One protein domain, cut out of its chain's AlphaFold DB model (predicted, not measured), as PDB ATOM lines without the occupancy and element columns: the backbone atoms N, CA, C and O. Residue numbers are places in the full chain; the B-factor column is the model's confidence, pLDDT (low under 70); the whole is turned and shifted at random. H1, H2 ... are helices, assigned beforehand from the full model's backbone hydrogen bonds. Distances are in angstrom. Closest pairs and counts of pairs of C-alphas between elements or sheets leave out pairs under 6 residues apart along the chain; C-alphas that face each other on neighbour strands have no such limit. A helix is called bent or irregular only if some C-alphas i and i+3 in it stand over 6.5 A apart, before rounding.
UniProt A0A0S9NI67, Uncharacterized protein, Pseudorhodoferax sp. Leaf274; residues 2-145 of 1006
ATOM      1  N   THR A   2     -39.344 -42.042 -16.578       53.47
ATOM      2  CA  THR A   2     -38.812 -43.138 -15.732       53.47
ATOM      3  C   THR A   2     -37.495 -42.742 -15.055       53.47
ATOM      4  O   THR A   2     -37.381 -42.787 -13.839       53.47
ATOM      5  N   THR A   3     -36.582 -42.130 -15.811       67.69
ATOM      6  CA  THR A   3     -35.277 -41.651 -15.324       67.69
ATOM      7  C   THR A   3     -35.303 -40.526 -14.278       67.69
ATOM      8  O   THR A   3     -34.291 -40.322 -13.613       67.69
ATOM      9  N   LEU A   4     -36.395 -39.756 -14.146       76.50
ATOM     10  CA  LEU A   4     -36.493 -38.651 -13.174       76.50
ATOM     11  C   LEU A   4     -37.100 -39.142 -11.854       76.50
ATOM     12  O   LEU A   4     -36.555 -38.855 -10.793       76.50
ATOM     13  N   ALA A   5     -38.173 -39.936 -11.923       80.62
ATOM     14  CA  ALA A   5     -38.763 -40.578 -10.750       80.62
ATOM     15  C   ALA A   5     -37.765 -41.546 -10.085       80.62
ATOM     16  O   ALA A   5     -37.532 -41.444  -8.884       80.62
ATOM     17  N   GLU A   6     -37.071 -42.381 -10.873       83.31
ATOM     18  CA  GLU A   6     -35.997 -43.272 -10.391       83.31
ATOM     19  C   GLU A   6     -34.890 -42.523  -9.633       83.31
ATOM     20  O   GLU A   6     -34.258 -43.081  -8.740       83.31
ATOM     21  N   ARG A   7     -34.657 -41.249  -9.977       85.69
ATOM     22  CA  ARG A   7     -33.666 -40.400  -9.313       85.69
ATOM     23  C   ARG A   7     -34.200 -39.703  -8.073       85.69
ATOM     24  O   ARG A   7     -33.411 -39.511  -7.169       85.69
ATOM     25  N   ILE A   8     -35.470 -39.300  -8.024       89.69
ATOM     26  CA  ILE A   8     -36.026 -38.493  -6.919       89.69
ATOM     27  C   ILE A   8     -36.518 -39.368  -5.758       89.69
ATOM     28  O   ILE A   8     -36.299 -39.034  -4.593       89.69
ATOM     29  N   LEU A   9     -37.180 -40.488  -6.061       90.75
ATOM     30  CA  LEU A   9     -37.856 -41.315  -5.055       90.75
ATOM     31  C   LEU A   9     -36.915 -41.852  -3.957       90.75
ATOM     32  O   LEU A   9     -37.315 -41.797  -2.793       90.75
ATOM     33  N   PRO A  10     -35.669 -42.290  -4.251       92.75
ATOM     34  CA  PRO A  10     -34.743 -42.728  -3.204       92.75
ATOM     35  C   PRO A  10     -34.401 -41.622  -2.193       92.75
ATOM     36  O   PRO A  10     -34.336 -41.888  -0.993       92.75
ATOM     37  N   PHE A  11     -34.247 -40.373  -2.649       92.31
ATOM     38  CA  PHE A  11     -33.941 -39.241  -1.765       92.31
ATOM     39  C   PHE A  11     -35.150 -38.843  -0.917       92.31
ATOM     40  O   PHE A  11     -35.000 -38.586   0.275       92.31
ATOM     41  N   LEU A  12     -36.363 -38.863  -1.486       92.56
ATOM     42  CA  LEU A  12     -37.601 -38.683  -0.715       92.56
ATOM     43  C   LEU A  12     -37.768 -39.742   0.366       92.56
ATOM     44  O   LEU A  12     -38.127 -39.411   1.494       92.56
ATOM     45  N   GLN A  13     -37.476 -41.001   0.047       93.75
ATOM     46  CA  GLN A  13     -37.523 -42.076   1.028       93.75
ATOM     47  C   GLN A  13     -36.553 -41.811   2.187       93.75
ATOM     48  O   GLN A  13     -36.941 -41.923   3.348       93.75
ATOM     49  N   GLN A  14     -35.315 -41.419   1.884       93.19
ATOM     50  CA  GLN A  14     -34.303 -41.116   2.895       93.19
ATOM     51  C   GLN A  14     -34.661 -39.890   3.755       93.19
ATOM     52  O   GLN A  14     -34.461 -39.921   4.972       93.19
ATOM     53  N   ALA A  15     -35.226 -38.842   3.148       92.88
ATOM     54  CA  ALA A  15     -35.660 -37.628   3.840       92.88
ATOM     55  C   ALA A  15     -36.831 -37.897   4.794       92.88
ATOM     56  O   ALA A  15     -36.808 -37.490   5.953       92.88
ATOM     57  N   LEU A  16     -37.838 -38.649   4.342       94.06
ATOM     58  CA  LEU A  16     -38.997 -38.997   5.167       94.06
ATOM     59  C   LEU A  16     -38.625 -39.893   6.357       94.06
ATOM     60  O   LEU A  16     -39.281 -39.829   7.393       94.06
ATOM     61  N   GLN A  17     -37.556 -40.689   6.246       93.50
ATOM     62  CA  GLN A  17     -37.020 -41.479   7.361       93.50
ATOM     63  C   GLN A  17     -36.406 -40.623   8.481       93.50
ATOM     64  O   GLN A  17     -36.231 -41.134   9.584       93.50
ATOM     65  N   GLN A  18     -36.099 -39.345   8.227       90.81
ATOM     66  CA  GLN A  18     -35.599 -38.428   9.260       90.81
ATOM     67  C   GLN A  18     -36.706 -37.933  10.195       90.81
ATOM     68  O   GLN A  18     -36.412 -37.422  11.273       90.81
ATOM     69  N   ILE A  19     -37.977 -38.072   9.804       91.75
ATOM     70  CA  ILE A  19     -39.103 -37.664  10.640       91.75
ATOM     71  C   ILE A  19     -39.315 -38.742  11.714       91.75
ATOM     72  O   ILE A  19     -39.669 -39.878  11.376       91.75
ATOM     73  N   PRO A  20     -39.115 -38.421  13.007       86.81
ATOM     74  CA  PRO A  20     -39.224 -39.406  14.068       86.81
ATOM     75  C   PRO A  20     -40.659 -39.925  14.178       86.81
ATOM     76  O   PRO A  20     -41.627 -39.164  14.132       86.81
ATOM     77  N   GLN A  21     -40.778 -41.237  14.357       87.69
ATOM     78  CA  GLN A  21     -42.029 -41.909  14.691       87.69
ATOM     79  C   GLN A  21     -41.965 -42.314  16.155       87.69
ATOM     80  O   GLN A  21     -41.060 -43.050  16.558       87.69
ATOM     81  N   ASP A  22     -42.905 -41.826  16.958       84.62
ATOM     82  CA  ASP A  22     -42.984 -42.246  18.349       84.62
ATOM     83  C   ASP A  22     -43.711 -43.600  18.491       84.62
ATOM     84  O   ASP A  22     -44.281 -44.164  17.550       84.62
ATOM     85  N   SER A  23     -43.666 -44.173  19.693       82.38
ATOM     86  CA  SER A  23     -44.318 -45.457  19.967       82.38
ATOM     87  C   SER A  23     -45.847 -45.392  19.867       82.38
ATOM     88  O   SER A  23     -46.481 -46.417  19.602       82.38
ATOM     89  N   ALA A  24     -46.447 -44.210  20.043       82.69
ATOM     90  CA  ALA A  24     -47.883 -44.007  19.901       82.69
ATOM     91  C   ALA A  24     -48.300 -43.990  18.423       82.69
ATOM     92  O   ALA A  24     -49.342 -44.549  18.070       82.69
ATOM     93  N   ASP A  25     -47.470 -43.424  17.549       84.56
ATOM     94  CA  ASP A  25     -47.636 -43.447  16.101       84.56
ATOM     95  C   ASP A  25     -47.617 -44.881  15.580       84.56
ATOM     96  O   ASP A  25     -48.539 -45.278  14.866       84.56
ATOM     97  N   ALA A  26     -46.644 -45.689  16.014       82.19
ATOM     98  CA  ALA A  26     -46.542 -47.099  15.631       82.19
ATOM     99  C   ALA A  26     -47.799 -47.907  16.016       82.19
ATOM    100  O   ALA A  26     -48.347 -48.650  15.198       82.19
ATOM    101  N   GLU A  27     -48.318 -47.718  17.235       83.75
ATOM    102  CA  GLU A  27     -49.541 -48.386  17.702       83.75
ATOM    103  C   GLU A  27     -50.795 -47.904  16.940       83.75
ATOM    104  O   GLU A  27     -51.743 -48.657  16.694       83.75
ATOM    105  N   ARG A  28     -50.837 -46.622  16.555       85.00
ATOM    106  CA  ARG A  28     -51.925 -46.057  15.739       85.00
ATOM    107  C   ARG A  28     -51.890 -46.578  14.304       85.00
ATOM    108  O   ARG A  28     -52.952 -46.914  13.778       85.00
ATOM    109  N   LEU A  29     -50.704 -46.677  13.709       85.00
ATOM    110  CA  LEU A  29     -50.477 -47.260  12.388       85.00
ATOM    111  C   LEU A  29     -50.940 -48.721  12.347       85.00
ATOM    112  O   LEU A  29     -51.748 -49.066  11.486       85.00
ATOM    113  N   ASP A  30     -50.541 -49.548  13.319       82.62
ATOM    114  CA  ASP A  30     -50.953 -50.959  13.388       82.62
ATOM    115  C   ASP A  30     -52.483 -51.111  13.505       82.62
ATOM    116  O   ASP A  30     -53.121 -51.840  12.739       82.62
ATOM    117  N   ARG A  31     -53.125 -50.316  14.375       83.44
ATOM    118  CA  ARG A  31     -54.596 -50.289  14.490       83.44
ATOM    119  C   ARG A  31     -55.291 -49.851  13.200       83.44
ATOM    120  O   ARG A  31     -56.353 -50.387  12.868       83.44
ATOM    121  N   ALA A  32     -54.740 -48.872  12.483       83.25
ATOM    122  CA  ALA A  32     -55.295 -48.426  11.208       83.25
ATOM    123  C   ALA A  32     -55.163 -49.511  10.131       83.25
ATOM    124  O   ALA A  32     -56.140 -49.792   9.435       83.25
ATOM    125  N   LEU A  33     -54.016 -50.190  10.052       82.06
ATOM    126  CA  LEU A  33     -53.787 -51.304   9.125       82.06
ATOM    127  C   LEU A  33     -54.736 -52.486   9.395       82.06
ATOM    128  O   LEU A  33     -55.343 -53.022   8.463       82.06
ATOM    129  N   GLN A  34     -54.968 -52.839  10.664       82.44
ATOM    130  CA  GLN A  34     -55.957 -53.860  11.050       82.44
ATOM    131  C   GLN A  34     -57.389 -53.481  10.616       82.44
ATOM    132  O   GLN A  34     -58.166 -54.323  10.146       82.44
ATOM    133  N   ARG A  35     -57.754 -52.194  10.713       83.00
ATOM    134  CA  ARG A  35     -59.056 -51.685  10.245       83.00
ATOM    135  C   ARG A  35     -59.176 -51.704   8.725       83.00
ATOM    136  O   ARG A  35     -60.210 -52.126   8.222       83.00
ATOM    137  N   LEU A  36     -58.132 -51.316   7.998       80.38
ATOM    138  CA  LEU A  36     -58.116 -51.368   6.532       80.38
ATOM    139  C   LEU A  36     -58.203 -52.809   6.015       80.38
ATOM    140  O   LEU A  36     -58.910 -53.068   5.046       80.38
ATOM    141  N   THR A  37     -57.591 -53.763   6.723       79.50
ATOM    142  CA  THR A  37     -57.684 -55.200   6.405       79.50
ATOM    143  C   THR A  37     -59.118 -55.725   6.538       79.50
ATOM    144  O   THR A  37     -59.576 -56.522   5.723       79.50
ATOM    145  N   SER A  38     -59.860 -55.253   7.545       78.12
ATOM    146  CA  SER A  38     -61.268 -55.626   7.756       78.12
ATOM    147  C   SER A  38     -62.268 -54.772   6.959       78.12
ATOM    148  O   SER A  38     -63.419 -55.179   6.790       78.12
ATOM    149  N   ARG A  39     -61.855 -53.600   6.455       79.69
ATOM    150  CA  ARG A  39     -62.674 -52.646   5.682       79.69
ATOM    151  C   ARG A  39     -61.860 -52.016   4.538       79.69
ATOM    152  O   ARG A  39     -61.528 -50.833   4.601       79.69
ATOM    153  N   PRO A  40     -61.617 -52.752   3.441       70.50
ATOM    154  CA  PRO A  40     -60.685 -52.336   2.385       70.50
ATOM    155  C   PRO A  40     -61.126 -51.116   1.555       70.50
ATOM    156  O   PRO A  40     -60.365 -50.645   0.722       70.50
ATOM    157  N   ARG A  41     -62.350 -50.598   1.748       74.19
ATOM    158  CA  ARG A  41     -62.854 -49.375   1.087       74.19
ATOM    159  C   ARG A  41     -62.726 -48.106   1.941       74.19
ATOM    160  O   ARG A  41     -63.163 -47.047   1.503       74.19
ATOM    161  N   GLN A  42     -62.221 -48.212   3.170       77.12
ATOM    162  CA  GLN A  42     -62.060 -47.071   4.071       77.12
ATOM    163  C   GLN A  42     -60.762 -46.316   3.742       77.12
ATOM    164  O   GLN A  42     -59.750 -46.944   3.452       77.12
ATOM    165  N   ASP A  43     -60.780 -44.980   3.785       82.00
ATOM    166  CA  ASP A  43     -59.565 -44.176   3.593       82.00
ATOM    167  C   ASP A  43     -58.585 -44.346   4.774       82.00
ATOM    168  O   ASP A  43     -59.014 -44.522   5.919       82.00
ATOM    169  N   PHE A  44     -57.272 -44.279   4.516       84.00
ATOM    170  CA  PHE A  44     -56.231 -44.457   5.537       84.00
ATOM    171  C   PHE A  44     -56.397 -43.496   6.724       84.00
ATOM    172  O   PHE A  44     -56.400 -43.935   7.879       84.00
ATOM    173  N   PHE A  45     -56.633 -42.205   6.467       84.38
ATOM    174  CA  PHE A  45     -56.792 -41.214   7.532       84.38
ATOM    175  C   PHE A  45     -58.129 -41.365   8.264       84.38
ATOM    176  O   PHE A  45     -58.224 -41.091   9.461       84.38
ATOM    177  N   GLN A  46     -59.153 -41.908   7.599       82.88
ATOM    178  CA  GLN A  46     -60.393 -42.313   8.268       82.88
ATOM    179  C   GLN A  46     -60.202 -43.557   9.149       82.88
ATOM    180  O   GLN A  46     -60.886 -43.699  10.167       82.88
ATOM    181  N   ALA A  47     -59.302 -44.470   8.776       82.44
ATOM    182  CA  ALA A  47     -58.994 -45.676   9.541       82.44
ATOM    183  C   ALA A  47     -58.216 -45.373  10.834       82.44
ATOM    184  O   ALA A  47     -58.378 -46.109  11.812       82.44
ATOM    185  N   LEU A  48     -57.478 -44.256  10.895       81.81
ATOM    186  CA  LEU A  48     -56.835 -43.766  12.125       81.81
ATOM    187  C   LEU A  48     -57.851 -43.445  13.247       81.81
ATOM    188  O   LEU A  48     -57.538 -43.621  14.424       81.81
ATOM    189  N   GLY A  49     -59.099 -43.090  12.910       73.62
ATOM    190  CA  GLY A  49     -60.168 -42.754  13.867       73.62
ATOM    191  C   GLY A  49     -60.185 -41.278  14.305       73.62
ATOM    192  O   GLY A  49     -59.285 -40.513  13.980       73.62
ATOM    193  N   ARG A  50     -61.240 -40.849  15.021       70.69
ATOM    194  CA  ARG A  50     -61.394 -39.475  15.559       70.69
ATOM    195  C   ARG A  50     -60.948 -39.396  17.033       70.69
ATOM    196  O   ARG A  50     -61.260 -40.335  17.763       70.69
ATOM    197  N   PRO A  51     -60.595 -38.185  17.517       66.81
ATOM    198  CA  PRO A  51     -59.266 -37.525  17.556       66.81
ATOM    199  C   PRO A  51     -58.237 -38.224  18.483       66.81
ATOM    200  O   PRO A  51     -58.657 -39.052  19.294       66.81
ATOM    201  N   PRO A  52     -56.917 -37.901  18.419       66.44
ATOM    202  CA  PRO A  52     -56.264 -36.705  17.838       66.44
ATOM    203  C   PRO A  52     -55.886 -36.781  16.347       66.44
ATOM    204  O   PRO A  52     -55.906 -37.851  15.741       66.44
ATOM    205  N   ALA A  53     -55.545 -35.621  15.768       79.62
ATOM    206  CA  ALA A  53     -55.011 -35.455  14.409       79.62
ATOM    207  C   ALA A  53     -53.805 -36.388  14.129       79.62
ATOM    208  O   ALA A  53     -53.196 -36.913  15.075       79.62
ATOM    209  N   PRO A  54     -53.480 -36.683  12.855       86.69
ATOM    210  CA  PRO A  54     -52.239 -37.385  12.536       86.69
ATOM    211  C   PRO A  54     -51.033 -36.553  13.001       86.69
ATOM    212  O   PRO A  54     -51.084 -35.328  13.036       86.69
ATOM    213  N   THR A  55     -49.952 -37.207  13.393       91.44
ATOM    214  CA  THR A  55     -48.662 -36.560  13.675       91.44
ATOM    215  C   THR A  55     -47.818 -36.521  12.399       91.44
ATOM    216  O   THR A  55     -48.165 -37.164  11.400       91.44
ATOM    217  N   CYS A  56     -46.687 -35.808  12.422       91.50
ATOM    218  CA  CYS A  56     -45.716 -35.865  11.324       91.50
ATOM    219  C   CYS A  56     -45.200 -37.300  11.090       91.50
ATOM    220  O   CYS A  56     -45.071 -37.720   9.941       91.50
ATOM    221  N   GLY A  57     -44.989 -38.085  12.156       90.88
ATOM    222  CA  GLY A  57     -44.542 -39.479  12.070       90.88
ATOM    223  C   GLY A  57     -45.532 -40.391  11.337       90.88
ATOM    224  O   GLY A  57     -45.131 -41.180  10.477       90.88
ATOM    225  N   ILE A  58     -46.839 -40.237  11.591       91.50
ATOM    226  CA  ILE A  58     -47.896 -40.989  10.886       91.50
ATOM    227  C   ILE A  58     -47.928 -40.648   9.392       91.50
ATOM    228  O   ILE A  58     -48.069 -41.545   8.558       91.50
ATOM    229  N   TRP A  59     -47.790 -39.368   9.043       93.25
ATOM    230  CA  TRP A  59     -47.725 -38.937   7.646       93.25
ATOM    231  C   TRP A  59     -46.477 -39.467   6.939       93.25
ATOM    232  O   TRP A  59     -46.588 -39.998   5.834       93.25
ATOM    233  N   ALA A  60     -45.310 -39.403   7.585       93.00
ATOM    234  CA  ALA A  60     -44.073 -39.956   7.041       93.00
ATOM    235  C   ALA A  60     -44.198 -41.464   6.770       93.00
ATOM    236  O   ALA A  60     -43.849 -41.924   5.684       93.00
ATOM    237  N   ALA A  61     -44.774 -42.229   7.707       90.44
ATOM    238  CA  ALA A  61     -45.034 -43.660   7.527       90.44
ATOM    239  C   ALA A  61     -45.957 -43.945   6.332       90.44
ATOM    240  O   ALA A  61     -45.697 -44.856   5.542       90.44
ATOM    241  N   TYR A  62     -47.024 -43.154   6.189       91.12
ATOM    242  CA  TYR A  62     -47.958 -43.271   5.073       91.12
ATOM    243  C   TYR A  62     -47.261 -43.025   3.728       91.12
ATOM    244  O   TYR A  62     -47.357 -43.863   2.830       91.12
ATOM    245  N   LEU A  63     -46.496 -41.935   3.608       92.50
ATOM    246  CA  LEU A  63     -45.755 -41.616   2.386       92.50
ATOM    247  C   LEU A  63     -44.673 -42.660   2.067       92.50
ATOM    248  O   LEU A  63     -44.543 -43.065   0.917       92.50
ATOM    249  N   LEU A  64     -43.953 -43.170   3.072       91.88
ATOM    250  CA  LEU A  64     -42.985 -44.261   2.897       91.88
ATOM    251  C   LEU A  64     -43.649 -45.551   2.393       91.88
ATOM    252  O   LEU A  64     -43.084 -46.245   1.548       91.88
ATOM    253  N   SER A  65     -44.858 -45.863   2.873       88.19
ATOM    254  CA  SER A  65     -45.619 -47.023   2.390       88.19
ATOM    255  C   SER A  65     -46.059 -46.866   0.933       88.19
ATOM    256  O   SER A  65     -46.036 -47.841   0.181       88.19
ATOM    257  N   LEU A  66     -46.402 -45.639   0.529       87.88
ATOM    258  CA  LEU A  66     -46.753 -45.309  -0.847       87.88
ATOM    259  C   LEU A  66     -45.529 -45.417  -1.768       87.88
ATOM    260  O   LEU A  66     -45.621 -46.026  -2.829       87.88
ATOM    261  N   LEU A  67     -44.376 -44.897  -1.333       88.31
ATOM    262  CA  LEU A  67     -43.097 -45.010  -2.044       88.31
ATOM    263  C   LEU A  67     -42.682 -46.469  -2.273       88.31
ATOM    264  O   LEU A  67     -42.243 -46.821  -3.362       88.31
ATOM    265  N   ALA A  68     -42.863 -47.341  -1.277       87.12
ATOM    266  CA  ALA A  68     -42.541 -48.765  -1.401       87.12
ATOM    267  C   ALA A  68     -43.412 -49.509  -2.434       87.12
ATOM    268  O   ALA A  68     -43.052 -50.600  -2.867       87.12
ATOM    269  N   GLN A  69     -44.560 -48.936  -2.807       87.12
ATOM    270  CA  GLN A  69     -45.505 -49.495  -3.777       87.12
ATOM    271  C   GLN A  69     -45.494 -48.727  -5.102       87.12
ATOM    272  O   GLN A  69     -46.377 -48.946  -5.921       87.12
ATOM    273  N   TRP A  70     -44.522 -47.835  -5.325       83.12
ATOM    274  CA  TRP A  70     -44.546 -46.890  -6.446       83.12
ATOM    275  C   TRP A  70     -44.632 -47.552  -7.833       83.12
ATOM    276  O   TRP A  70     -45.237 -46.987  -8.740       83.12
ATOM    277  N   ASP A  71     -44.088 -48.763  -7.990       79.75
ATOM    278  CA  ASP A  71     -44.159 -49.537  -9.239       79.75
ATOM    279  C   ASP A  71     -45.554 -50.150  -9.516       79.75
ATOM    280  O   ASP A  71     -45.800 -50.674 -10.606       79.75
ATOM    281  N   ASP A  72     -46.488 -50.099  -8.557       77.88
ATOM    282  CA  ASP A  72     -47.901 -50.433  -8.770       77.88
ATOM    283  C   ASP A  72     -48.617 -49.222  -9.388       77.88
ATOM    284  O   ASP A  72     -48.631 -48.134  -8.811       77.88
ATOM    285  N   ALA A  73     -49.281 -49.413 -10.534       68.00
ATOM    286  CA  ALA A  73     -50.069 -48.370 -11.199       68.00
ATOM    287  C   ALA A  73     -51.064 -47.674 -10.245       68.00
ATOM    288  O   ALA A  73     -51.318 -46.481 -10.372       68.00
ATOM    289  N   ARG A  74     -51.567 -48.383  -9.225       71.50
ATOM    290  CA  ARG A  74     -52.472 -47.817  -8.210       71.50
ATOM    291  C   ARG A  74     -51.802 -46.836  -7.244       71.50
ATOM    292  O   ARG A  74     -52.497 -46.022  -6.636       71.50
ATOM    293  N   ALA A  75     -50.489 -46.920  -7.046       73.88
ATOM    294  CA  ALA A  75     -49.758 -46.016  -6.161       73.88
ATOM    295  C   ALA A  75     -49.574 -44.631  -6.800       73.88
ATOM    296  O   ALA A  75     -49.792 -43.624  -6.126       73.88
ATOM    297  N   ALA A  76     -49.278 -44.576  -8.103       69.06
ATOM    298  CA  ALA A  76     -49.252 -43.327  -8.869       69.06
ATOM    299  C   ALA A  76     -50.629 -42.634  -8.868       69.06
ATOM    300  O   ALA A  76     -50.717 -41.430  -8.615       69.06
ATOM    301  N   ASP A  77     -51.704 -43.416  -9.027       76.75
ATOM    302  CA  ASP A  77     -53.087 -42.939  -8.949       76.75
ATOM    303  C   ASP A  77     -53.431 -42.319  -7.588       76.75
ATOM    304  O   ASP A  77     -54.097 -41.285  -7.497       76.75
ATOM    305  N   HIS A  78     -52.966 -42.935  -6.501       79.19
ATOM    306  CA  HIS A  78     -53.152 -42.388  -5.160       79.19
ATOM    307  C   HIS A  78     -52.325 -41.119  -4.923       79.19
ATOM    308  O   HIS A  78     -52.816 -40.200  -4.254       79.19
ATOM    309  N   ALA A  79     -51.112 -41.052  -5.482       84.31
ATOM    310  CA  ALA A  79     -50.191 -39.936  -5.300       84.31
ATOM    311  C   ALA A  79     -50.777 -38.604  -5.801       84.31
ATOM    312  O   ALA A  79     -50.656 -37.595  -5.111       84.31
ATOM    313  N   VAL A  80     -51.520 -38.625  -6.914       83.81
ATOM    314  CA  VAL A  80     -52.233 -37.468  -7.497       83.81
ATOM    315  C   VAL A  80     -53.109 -36.710  -6.481       83.81
ATOM    316  O   VAL A  80     -53.286 -35.498  -6.579       83.81
ATOM    317  N   THR A  81     -53.648 -37.406  -5.475       84.75
ATOM    318  CA  THR A  81     -54.573 -36.819  -4.487       84.75
ATOM    319  C   THR A  81     -53.905 -36.357  -3.187       84.75
ATOM    320  O   THR A  81     -54.604 -35.894  -2.280       84.75
ATOM    321  N   LEU A  82     -52.579 -36.484  -3.053       87.69
ATOM    322  CA  LEU A  82     -51.883 -36.238  -1.783       87.69
ATOM    323  C   LEU A  82     -51.985 -34.788  -1.310       87.69
ATOM    324  O   LEU A  82     -52.208 -34.583  -0.119       87.69
ATOM    325  N   GLY A  83     -51.899 -33.801  -2.211       83.62
ATOM    326  CA  GLY A  83     -52.056 -32.383  -1.851       83.62
ATOM    327  C   GLY A  83     -53.388 -32.101  -1.142       83.62
ATOM    328  O   GLY A  83     -53.408 -31.633  -0.005       83.62
ATOM    329  N   ALA A  84     -54.507 -32.516  -1.745       82.88
ATOM    330  CA  ALA A  84     -55.837 -32.355  -1.147       82.88
ATOM    331  C   ALA A  84     -55.993 -33.136   0.173       82.88
ATOM    332  O   ALA A  84     -56.631 -32.672   1.118       82.88
ATOM    333  N   ARG A  85     -55.392 -34.331   0.275       87.50
ATOM    334  CA  ARG A  85     -55.403 -35.115   1.522       87.50
ATOM    335  C   ARG A  85     -54.619 -34.423   2.636       87.50
ATOM    336  O   ARG A  85     -55.042 -34.488   3.791       87.50
ATOM    337  N   ARG A  86     -53.507 -33.766   2.303       90.50
ATOM    338  CA  ARG A  86     -52.661 -33.044   3.256       90.50
ATOM    339  C   ARG A  86     -53.385 -31.845   3.866       90.50
ATOM    340  O   ARG A  86     -53.299 -31.655   5.078       90.50
ATOM    341  N   GLU A  87     -54.157 -31.119   3.057       86.25
ATOM    342  CA  GLU A  87     -55.015 -30.012   3.507       86.25
ATOM    343  C   GLU A  87     -56.159 -30.484   4.415       86.25
ATOM    344  O   GLU A  87     -56.459 -29.858   5.432       86.25
ATOM    345  N   LEU A  88     -56.792 -31.612   4.079       86.44
ATOM    346  CA  LEU A  88     -57.907 -32.172   4.855       86.44
ATOM    347  C   LEU A  88     -57.467 -32.791   6.189       86.44
ATOM    348  O   LEU A  88     -58.268 -32.891   7.126       86.44
ATOM    349  N   HIS A  89     -56.210 -33.227   6.280       88.25
ATOM    350  CA  HIS A  89     -55.669 -33.929   7.438       88.25
ATOM    351  C   HIS A  89     -54.320 -33.340   7.873       88.25
ATOM    352  O   HIS A  89     -53.295 -34.020   7.778       88.25
ATOM    353  N   PRO A  90     -54.296 -32.095   8.386       87.31
ATOM    354  CA  PRO A  90     -53.054 -31.475   8.808       87.31
ATOM    355  C   PRO A  90     -52.410 -32.251   9.963       87.31
ATOM    356  O   PRO A  90     -53.106 -32.661  10.897       87.31
ATOM    357  N   SER A  91     -51.092 -32.461   9.912       88.25
ATOM    358  CA  SER A  91     -50.355 -33.010  11.044       88.25
ATOM    359  C   SER A  91     -50.166 -32.001  12.167       88.25
ATOM    360  O   SER A  91     -49.954 -30.814  11.938       88.25
ATOM    361  N   THR A  92     -50.172 -32.502  13.397       83.38
ATOM    362  CA  THR A  92     -49.626 -31.787  14.555       83.38
ATOM    363  C   THR A  92     -48.152 -32.147  14.722       83.38
ATOM    364  O   THR A  92     -47.819 -33.334  14.676       83.38
ATOM    365  N   GLY A  93     -47.277 -31.166  14.948       78.88
ATOM    366  CA  GLY A  93     -45.854 -31.422  15.177       78.88
ATOM    367  C   GLY A  93     -44.963 -30.247  14.791       78.88
ATOM    368  O   GLY A  93     -45.453 -29.140  14.598       78.88
ATOM    369  N   ASP A  94     -43.667 -30.529  14.690       87.75
ATOM    370  CA  ASP A  94     -42.616 -29.592  14.293       87.75
ATOM    371  C   ASP A  94     -42.872 -28.953  12.911       87.75
ATOM    372  O   ASP A  94     -43.309 -29.625  11.969       87.75
ATOM    373  N   ASP A  95     -42.613 -27.649  12.796       91.44
ATOM    374  CA  ASP A  95     -42.904 -26.867  11.590       91.44
ATOM    375  C   ASP A  95     -42.026 -27.286  10.401       91.44
ATOM    376  O   ASP A  95     -42.522 -27.347   9.272       91.44
ATOM    377  N   ALA A  96     -40.750 -27.620  10.628       90.06
ATOM    378  CA  ALA A  96     -39.852 -28.070   9.564       90.06
ATOM    379  C   ALA A  96     -40.274 -29.449   9.036       90.06
ATOM    380  O   ALA A  96     -40.379 -29.643   7.823       90.06
ATOM    381  N   CYS A  97     -40.657 -30.368   9.927       93.12
ATOM    382  CA  CYS A  97     -41.237 -31.656   9.542       93.12
ATOM    383  C   CYS A  97     -42.521 -31.489   8.713       93.12
ATOM    384  O   CYS A  97     -42.712 -32.187   7.719       93.12
ATOM    385  N   ASN A  98     -43.402 -30.559   9.099       92.88
ATOM    386  CA  ASN A  98     -44.622 -30.273   8.342       92.88
ATOM    387  C   ASN A  98     -44.315 -29.737   6.937       92.88
ATOM    388  O   ASN A  98     -44.912 -30.223   5.978       92.88
ATOM    389  N   ARG A  99     -43.358 -28.808   6.801       94.19
ATOM    390  CA  ARG A  99     -42.937 -28.289   5.490       94.19
ATOM    391  C   ARG A  99     -42.288 -29.360   4.615       94.19
ATOM    392  O   ARG A  99     -42.565 -29.402   3.418       94.19
ATOM    393  N   LEU A 100     -41.488 -30.260   5.196       95.44
ATOM    394  CA  LEU A 100     -40.926 -31.401   4.466       95.44
ATOM    395  C   LEU A 100     -42.030 -32.331   3.944       95.44
ATOM    396  O   LEU A 100     -41.971 -32.776   2.799       95.44
ATOM    397  N   LEU A 101     -43.054 -32.606   4.757       95.12
ATOM    398  CA  LEU A 101     -44.201 -33.422   4.351       95.12
ATOM    399  C   LEU A 101     -45.034 -32.754   3.255       95.12
ATOM    400  O   LEU A 101     -45.461 -33.441   2.327       95.12
ATOM    401  N   ASP A 102     -45.248 -31.441   3.341       94.50
ATOM    402  CA  ASP A 102     -45.964 -30.667   2.319       94.50
ATOM    403  C   ASP A 102     -45.223 -30.734   0.981       94.50
ATOM    404  O   ASP A 102     -45.811 -31.099  -0.040       94.50
ATOM    405  N   ALA A 103     -43.909 -30.498   1.014       93.56
ATOM    406  CA  ALA A 103     -43.044 -30.604  -0.151       93.56
ATOM    407  C   ALA A 103     -43.019 -32.026  -0.731       93.56
ATOM    408  O   ALA A 103     -43.191 -32.208  -1.936       93.56
ATOM    409  N   ALA A 104     -42.879 -33.057   0.110       94.31
ATOM    410  CA  ALA A 104     -42.894 -34.455  -0.320       94.31
ATOM    411  C   ALA A 104     -44.241 -34.856  -0.949       94.31
ATOM    412  O   ALA A 104     -44.258 -35.525  -1.983       94.31
ATOM    413  N   CYS A 105     -45.367 -34.417  -0.374       92.94
ATOM    414  CA  CYS A 105     -46.695 -34.616  -0.960       92.94
ATOM    415  C   CYS A 105     -46.815 -33.916  -2.317       92.94
ATOM    416  O   CYS A 105     -47.353 -34.510  -3.252       92.94
ATOM    417  N   GLY A 106     -46.299 -32.689  -2.438       90.56
ATOM    418  CA  GLY A 106     -46.251 -31.945  -3.697       90.56
ATOM    419  C   GLY A 106     -45.441 -32.678  -4.768       90.56
ATOM    420  O   GLY A 106     -45.961 -32.949  -5.849       90.56
ATOM    421  N   VAL A 107     -44.208 -33.092  -4.448       91.06
ATOM    422  CA  VAL A 107     -43.346 -33.853  -5.368       91.06
ATOM    423  C   VAL A 107     -44.019 -35.155  -5.809       91.06
ATOM    424  O   VAL A 107     -44.070 -35.439  -7.003       91.06
ATOM    425  N   LEU A 108     -44.568 -35.938  -4.874       90.69
ATOM    426  CA  LEU A 108     -45.228 -37.206  -5.200       90.69
ATOM    427  C   LEU A 108     -46.511 -37.004  -6.009       90.69
ATOM    428  O   LEU A 108     -46.757 -37.774  -6.931       90.69
ATOM    429  N   SER A 109     -47.291 -35.958  -5.724       88.94
ATOM    430  CA  SER A 109     -48.477 -35.620  -6.524       88.94
ATOM    431  C   SER A 109     -48.093 -35.315  -7.966       88.94
ATOM    432  O   SER A 109     -48.692 -35.868  -8.885       88.94
ATOM    433  N   LEU A 110     -47.060 -34.494  -8.168       86.62
ATOM    434  CA  LEU A 110     -46.568 -34.125  -9.496       86.62
ATOM    435  C   LEU A 110     -45.991 -35.332 -10.245       86.62
ATOM    436  O   LEU A 110     -46.323 -35.547 -11.407       86.62
ATOM    437  N   LEU A 111     -45.193 -36.173  -9.577       85.38
ATOM    438  CA  LEU A 111     -44.695 -37.418 -10.172       85.38
ATOM    439  C   LEU A 111     -45.833 -38.401 -10.498       85.38
ATOM    440  O   LEU A 111     -45.757 -39.090 -11.514       85.38
ATOM    441  N   GLY A 112     -46.887 -38.446  -9.677       83.81
ATOM    442  CA  GLY A 112     -48.097 -39.232  -9.921       83.81
ATOM    443  C   GLY A 112     -48.859 -38.752 -11.155       83.81
ATOM    444  O   GLY A 112     -49.160 -39.555 -12.034       83.81
ATOM    445  N   TRP A 113     -49.081 -37.437 -11.277       80.75
ATOM    446  CA  TRP A 113     -49.675 -36.823 -12.471       80.75
ATOM    447  C   TRP A 113     -48.858 -37.117 -13.733       80.75
ATOM    448  O   TRP A 113     -49.412 -37.514 -14.757       80.75
ATOM    449  N   MET A 114     -47.531 -37.000 -13.641       77.00
ATOM    450  CA  MET A 114     -46.609 -37.329 -14.729       77.00
ATOM    451  C   MET A 114     -46.657 -38.817 -15.118       77.00
ATOM    452  O   MET A 114     -46.550 -39.145 -16.298       77.00
ATOM    453  N   ALA A 115     -46.803 -39.731 -14.156       76.06
ATOM    454  CA  ALA A 115     -46.908 -41.168 -14.420       76.06
ATOM    455  C   ALA A 115     -48.272 -41.559 -15.022       76.06
ATOM    456  O   ALA A 115     -48.323 -42.416 -15.907       76.06
ATOM    457  N   TRP A 116     -49.353 -40.895 -14.595       70.44
ATOM    458  CA  TRP A 116     -50.720 -41.112 -15.084       70.44
ATOM    459  C   TRP A 116     -50.858 -40.805 -16.588       70.44
ATOM    460  O   TRP A 116     -51.503 -41.549 -17.333       70.44
ATOM    461  N   ASP A 117     -50.199 -39.745 -17.071       62.19
ATOM    462  CA  ASP A 117     -50.302 -39.256 -18.458       62.19
ATOM    463  C   ASP A 117     -49.673 -40.205 -19.509       62.19
ATOM    464  O   ASP A 117     -49.973 -40.139 -20.702       62.19
ATOM    465  N   GLY A 118     -48.865 -41.184 -19.078       56.69
ATOM    466  CA  GLY A 118     -48.321 -42.239 -19.946       56.69
ATOM    467  C   GLY A 118     -49.365 -43.233 -20.483       56.69
ATOM    468  O   GLY A 118     -49.052 -44.032 -21.370       56.69
ATOM    469  N   THR A 119     -50.604 -43.187 -19.979       53.28
ATOM    470  CA  THR A 119     -51.701 -44.088 -20.361       53.28
ATOM    471  C   THR A 119     -52.872 -43.315 -20.984       53.28
ATOM    472  O   THR A 119     -53.733 -42.781 -20.301       53.28
ATOM    473  N   THR A 120     -52.872 -43.220 -22.319       50.38
ATOM    474  CA  THR A 120     -53.951 -42.762 -23.230       50.38
ATOM    475  C   THR A 120     -55.232 -42.158 -22.610       50.38
ATOM    476  O   THR A 120     -56.065 -42.907 -22.103       50.38
ATOM    477  N   ALA A 121     -55.444 -40.843 -22.818       44.84
ATOM    478  CA  ALA A 121     -56.699 -40.172 -23.247       44.84
ATOM    479  C   ALA A 121     -56.989 -38.797 -22.597       44.84
ATOM    480  O   ALA A 121     -57.985 -38.179 -22.973       44.84
ATOM    481  N   HIS A 122     -56.180 -38.278 -21.666       47.22
ATOM    482  CA  HIS A 122     -56.451 -36.995 -20.974       47.22
ATOM    483  C   HIS A 122     -55.296 -35.973 -21.066       47.22
ATOM    484  O   HIS A 122     -55.039 -35.215 -20.138       47.22
ATOM    485  N   ALA A 123     -54.671 -35.865 -22.242       45.12
ATOM    486  CA  ALA A 123     -53.548 -34.956 -22.530       45.12
ATOM    487  C   ALA A 123     -53.881 -33.440 -22.503       45.12
ATOM    488  O   ALA A 123     -53.034 -32.617 -22.835       45.12
ATOM    489  N   ALA A 124     -55.112 -33.041 -22.161       46.56
ATOM    490  CA  ALA A 124     -55.576 -31.651 -22.262       46.56
ATOM    491  C   ALA A 124     -55.598 -30.878 -20.926       46.56
ATOM    492  O   ALA A 124     -55.863 -29.680 -20.943       46.56
ATOM    493  N   HIS A 125     -55.342 -31.530 -19.784       46.44
ATOM    494  CA  HIS A 125     -55.330 -30.863 -18.468       46.44
ATOM    495  C   HIS A 125     -53.946 -30.764 -17.811       46.44
ATOM    496  O   HIS A 125     -53.749 -29.850 -17.028       46.44
ATOM    497  N   ALA A 126     -52.978 -31.614 -18.170       43.66
ATOM    498  CA  ALA A 126     -51.614 -31.573 -17.617       43.66
ATOM    499  C   ALA A 126     -50.622 -30.726 -18.449       43.66
ATOM    500  O   ALA A 126     -49.448 -30.612 -18.108       43.66
ATOM    501  N   ALA A 127     -51.078 -30.151 -19.567       42.97
ATOM    502  CA  ALA A 127     -50.253 -29.376 -20.496       42.97
ATOM    503  C   ALA A 127     -50.267 -27.861 -20.224       42.97
ATOM    504  O   ALA A 127     -49.779 -27.095 -21.057       42.97
ATOM    505  N   ASP A 128     -50.793 -27.416 -19.079       48.69
ATOM    506  CA  ASP A 128     -50.457 -26.084 -18.595       48.69
ATOM    507  C   ASP A 128     -49.036 -26.146 -18.030       48.69
ATOM    508  O   ASP A 128     -48.744 -26.852 -17.069       48.69
ATOM    509  N   ALA A 129     -48.124 -25.392 -18.646       48.28
ATOM    510  CA  ALA A 129     -46.710 -25.298 -18.277       48.28
ATOM    511  C   ALA A 129     -46.452 -24.885 -16.805       48.28
ATOM    512  O   ALA A 129     -45.299 -24.855 -16.378       48.28
ATOM    513  N   ALA A 130     -47.506 -24.569 -16.046       49.16
ATOM    514  CA  ALA A 130     -47.476 -24.247 -14.628       49.16
ATOM    515  C   ALA A 130     -47.070 -25.453 -13.754       49.16
ATOM    516  O   ALA A 130     -46.191 -25.305 -12.909       49.16
ATOM    517  N   ASP A 131     -47.587 -26.659 -14.019       60.31
ATOM    518  CA  ASP A 131     -47.412 -27.800 -13.098       60.31
ATOM    519  C   ASP A 131     -45.998 -28.416 -13.159       60.31
ATOM    520  O   ASP A 131     -45.456 -28.897 -12.163       60.31
ATOM    521  N   ALA A 132     -45.332 -28.361 -14.319       62.59
ATOM    522  CA  ALA A 132     -43.953 -28.847 -14.463       62.59
ATOM    523  C   ALA A 132     -42.919 -27.934 -13.774       62.59
ATOM    524  O   ALA A 132     -41.834 -28.395 -13.408       62.59
ATOM    525  N   ALA A 133     -43.243 -26.650 -13.581       71.75
ATOM    526  CA  ALA A 133     -42.392 -25.703 -12.865       71.75
ATOM    527  C   ALA A 133     -42.448 -25.893 -11.342       71.75
ATOM    528  O   ALA A 133     -41.486 -25.550 -10.649       71.75
ATOM    529  N   ASP A 134     -43.522 -26.497 -10.831       85.06
ATOM    530  CA  ASP A 134     -43.725 -26.695  -9.398       85.06
ATOM    531  C   ASP A 134     -42.844 -27.805  -8.821       85.06
ATOM    532  O   ASP A 134     -42.416 -27.708  -7.674       85.06
ATOM    533  N   LEU A 135     -42.482 -28.824  -9.603       87.81
ATOM    534  CA  LEU A 135     -41.633 -29.924  -9.126       87.81
ATOM    535  C   LEU A 135     -40.290 -29.424  -8.548       87.81
ATOM    536  O   LEU A 135     -39.981 -29.731  -7.394       87.81
ATOM    537  N   PRO A 136     -39.492 -28.625  -9.278       88.94
ATOM    538  CA  PRO A 136     -38.268 -28.047  -8.732       88.94
ATOM    539  C   PRO A 136     -38.505 -27.034  -7.598       88.94
ATOM    540  O   PRO A 136     -37.622 -26.869  -6.758       88.94
ATOM    541  N   VAL A 137     -39.681 -26.396  -7.510       89.81
ATOM    542  CA  VAL A 137     -40.055 -25.562  -6.349       89.81
ATOM    543  C   VAL A 137     -40.266 -26.423  -5.104       89.81
ATOM    544  O   VAL A 137     -39.722 -26.097  -4.051       89.81
ATOM    545  N   GLN A 138     -40.992 -27.534  -5.226       92.38
ATOM    546  CA  GLN A 138     -41.240 -28.454  -4.115       92.38
ATOM    547  C   GLN A 138     -39.948 -29.149  -3.663       92.38
ATOM    548  O   GLN A 138     -39.702 -29.276  -2.468       92.38
ATOM    549  N   LEU A 139     -39.067 -29.525  -4.594       93.06
ATOM    550  CA  LEU A 139     -37.744 -30.060  -4.255       93.06
ATOM    551  C   LEU A 139     -36.889 -29.044  -3.478       93.06
ATOM    552  O   LEU A 139     -36.243 -29.414  -2.500       93.06
ATOM    553  N   ALA A 140     -36.917 -27.764  -3.863       90.44
ATOM    554  CA  ALA A 140     -36.228 -26.708  -3.120       90.44
ATOM    555  C   ALA A 140     -36.847 -26.472  -1.729       90.44
ATOM    556  O   ALA A 140     -36.118 -26.323  -0.754       90.44
ATOM    557  N   ALA A 141     -38.177 -26.517  -1.610       91.31
ATOM    558  CA  ALA A 141     -38.864 -26.404  -0.322       91.31
ATOM    559  C   ALA A 141     -38.538 -27.577   0.622       91.31
ATOM    560  O   ALA A 141     -38.345 -27.374   1.822       91.31
ATOM    561  N   ALA A 142     -38.419 -28.798   0.086       93.56
ATOM    562  CA  ALA A 142     -37.950 -29.955   0.847       93.56
ATOM    563  C   ALA A 142     -36.510 -29.755   1.344       93.56
ATOM    564  O   ALA A 142     -36.207 -30.098   2.485       93.56
ATOM    565  N   ALA A 143     -35.637 -29.164   0.521       92.19
ATOM    566  CA  ALA A 143     -34.277 -28.837   0.932       92.19
ATOM    567  C   ALA A 143     -34.225 -27.801   2.064       92.19
ATOM    568  O   ALA A 143     -33.477 -28.001   3.018       92.19
ATOM    569  N   ASP A 144     -35.030 -26.735   1.993       89.94
ATOM    570  CA  ASP A 144     -35.110 -25.721   3.055       89.94
ATOM    571  C   ASP A 144     -35.561 -26.356   4.385       89.94
ATOM    572  O   ASP A 144     -34.952 -26.132   5.431       89.94
ATOM    573  N   ALA A 145     -36.570 -27.234   4.338       92.25
ATOM    574  CA  ALA A 145     -37.028 -27.972   5.513       92.25
ATOM    575  C   ALA A 145     -35.944 -28.908   6.083       92.25
ATOM    576  O   ALA A 145     -35.721 -28.930   7.291       92.25
TER     577      ALA A 145
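This is residues 2 to 145 of the 1006 residues of an uncharacterized protein of Pseudorhodoferax sp. Leaf274 (UniProt A0A0S9NI67). The long helix H7 runs through the middle of a cluster of helices, with H1, H4 and H8 packed along it at shallow tilts and the short H5 and H6 crossing it more steeply. H2, with the tiny H3 on it, packs on H4 at one end of the longest axis; at the other end the loop of residues 118 to 124 sticks out. The printed part has 144 residues with eight named helices, H1 to H8 in order along the chain, and no named strand: the class is all helix. It is compact, with a radius of gyration of the C-alphas of 15.3 A and spans of 42 by 36 by 24 A.

H1, residues 2 to 16, begins at C-alpha 2 (-38.812, -43.138, -15.732) and is 21.3 A long; it is only just irregular, with C-alphas 7 and 10 being 6.6 A apart. H2, residues 23 to 38, is 23.2 A long. H3 is residues 44 to 47, H4 residues 56 to 67, H5 residues 73 to 79 and H6 residues 82 to 88. H7, residues 95 to 116, is the longest helix at 31.2 A and begins at C-alpha 95 (-42.904, -26.867, 11.590). H8, residues 130 to 145, is 23.0 A long, has a kink of 25 degrees near residue 137 and ends at C-alpha 145 (-37.028, -27.972, 5.513).

H7 is the hub, touching five helices. H1, H4 and H7 form a bundle, helices side by side. H1 touches H7 at a shallow tilt of 22 degrees, opposite ways, the closest C-alphas being those of Ala 5 and Leu 111, 6.7 A apart. H4 touches residues 97 to 105 of H7 alone, at 21 degrees, the same way; the closest C-alphas are those of Cys 56 and Cys 97, at 6.4 A. H7 and H8 are a helical hairpin at 30 degrees; the closest C-alphas, of Ala 103 and Gln 138, are 4.9 A apart. H5 touches H7 at a steep tilt of 39 degrees, with the C-alphas of Ala 76 and Gly 112 closest at 4.4 A. H6 touches H7 at a steep tilt of 46 degrees, with the C-alphas of Leu 82 and Cys 105 closest at 5.5 A. Residues 25 to 29 of H2 touch residues 57 and 58 of H4, the C-alphas of Asp 25 and Ile 58 closest at 5.8 A. H3 touches H2, the C-alphas of Ala 32 and Ala 47 closest at 4.9 A. H2 and H7 are apart. Every O i to N i+4 pair is within hydrogen-bond range in H2, H4, H5, H6 and H7, against 8 of 11 in H1 and 8 of 12 in H8; H3 is too short for such a pair.

The C-alphas farthest apart, of Ser 23 and Ala 124, are 45.8 A apart. The printed part has no cut, and H7 to H8 is the long link, residues 117 to 129. The mean pLDDT of the printed part is 81.3; residues 2 to 3, 51 to 52, 73, 76 and 117 to 132 are under 70.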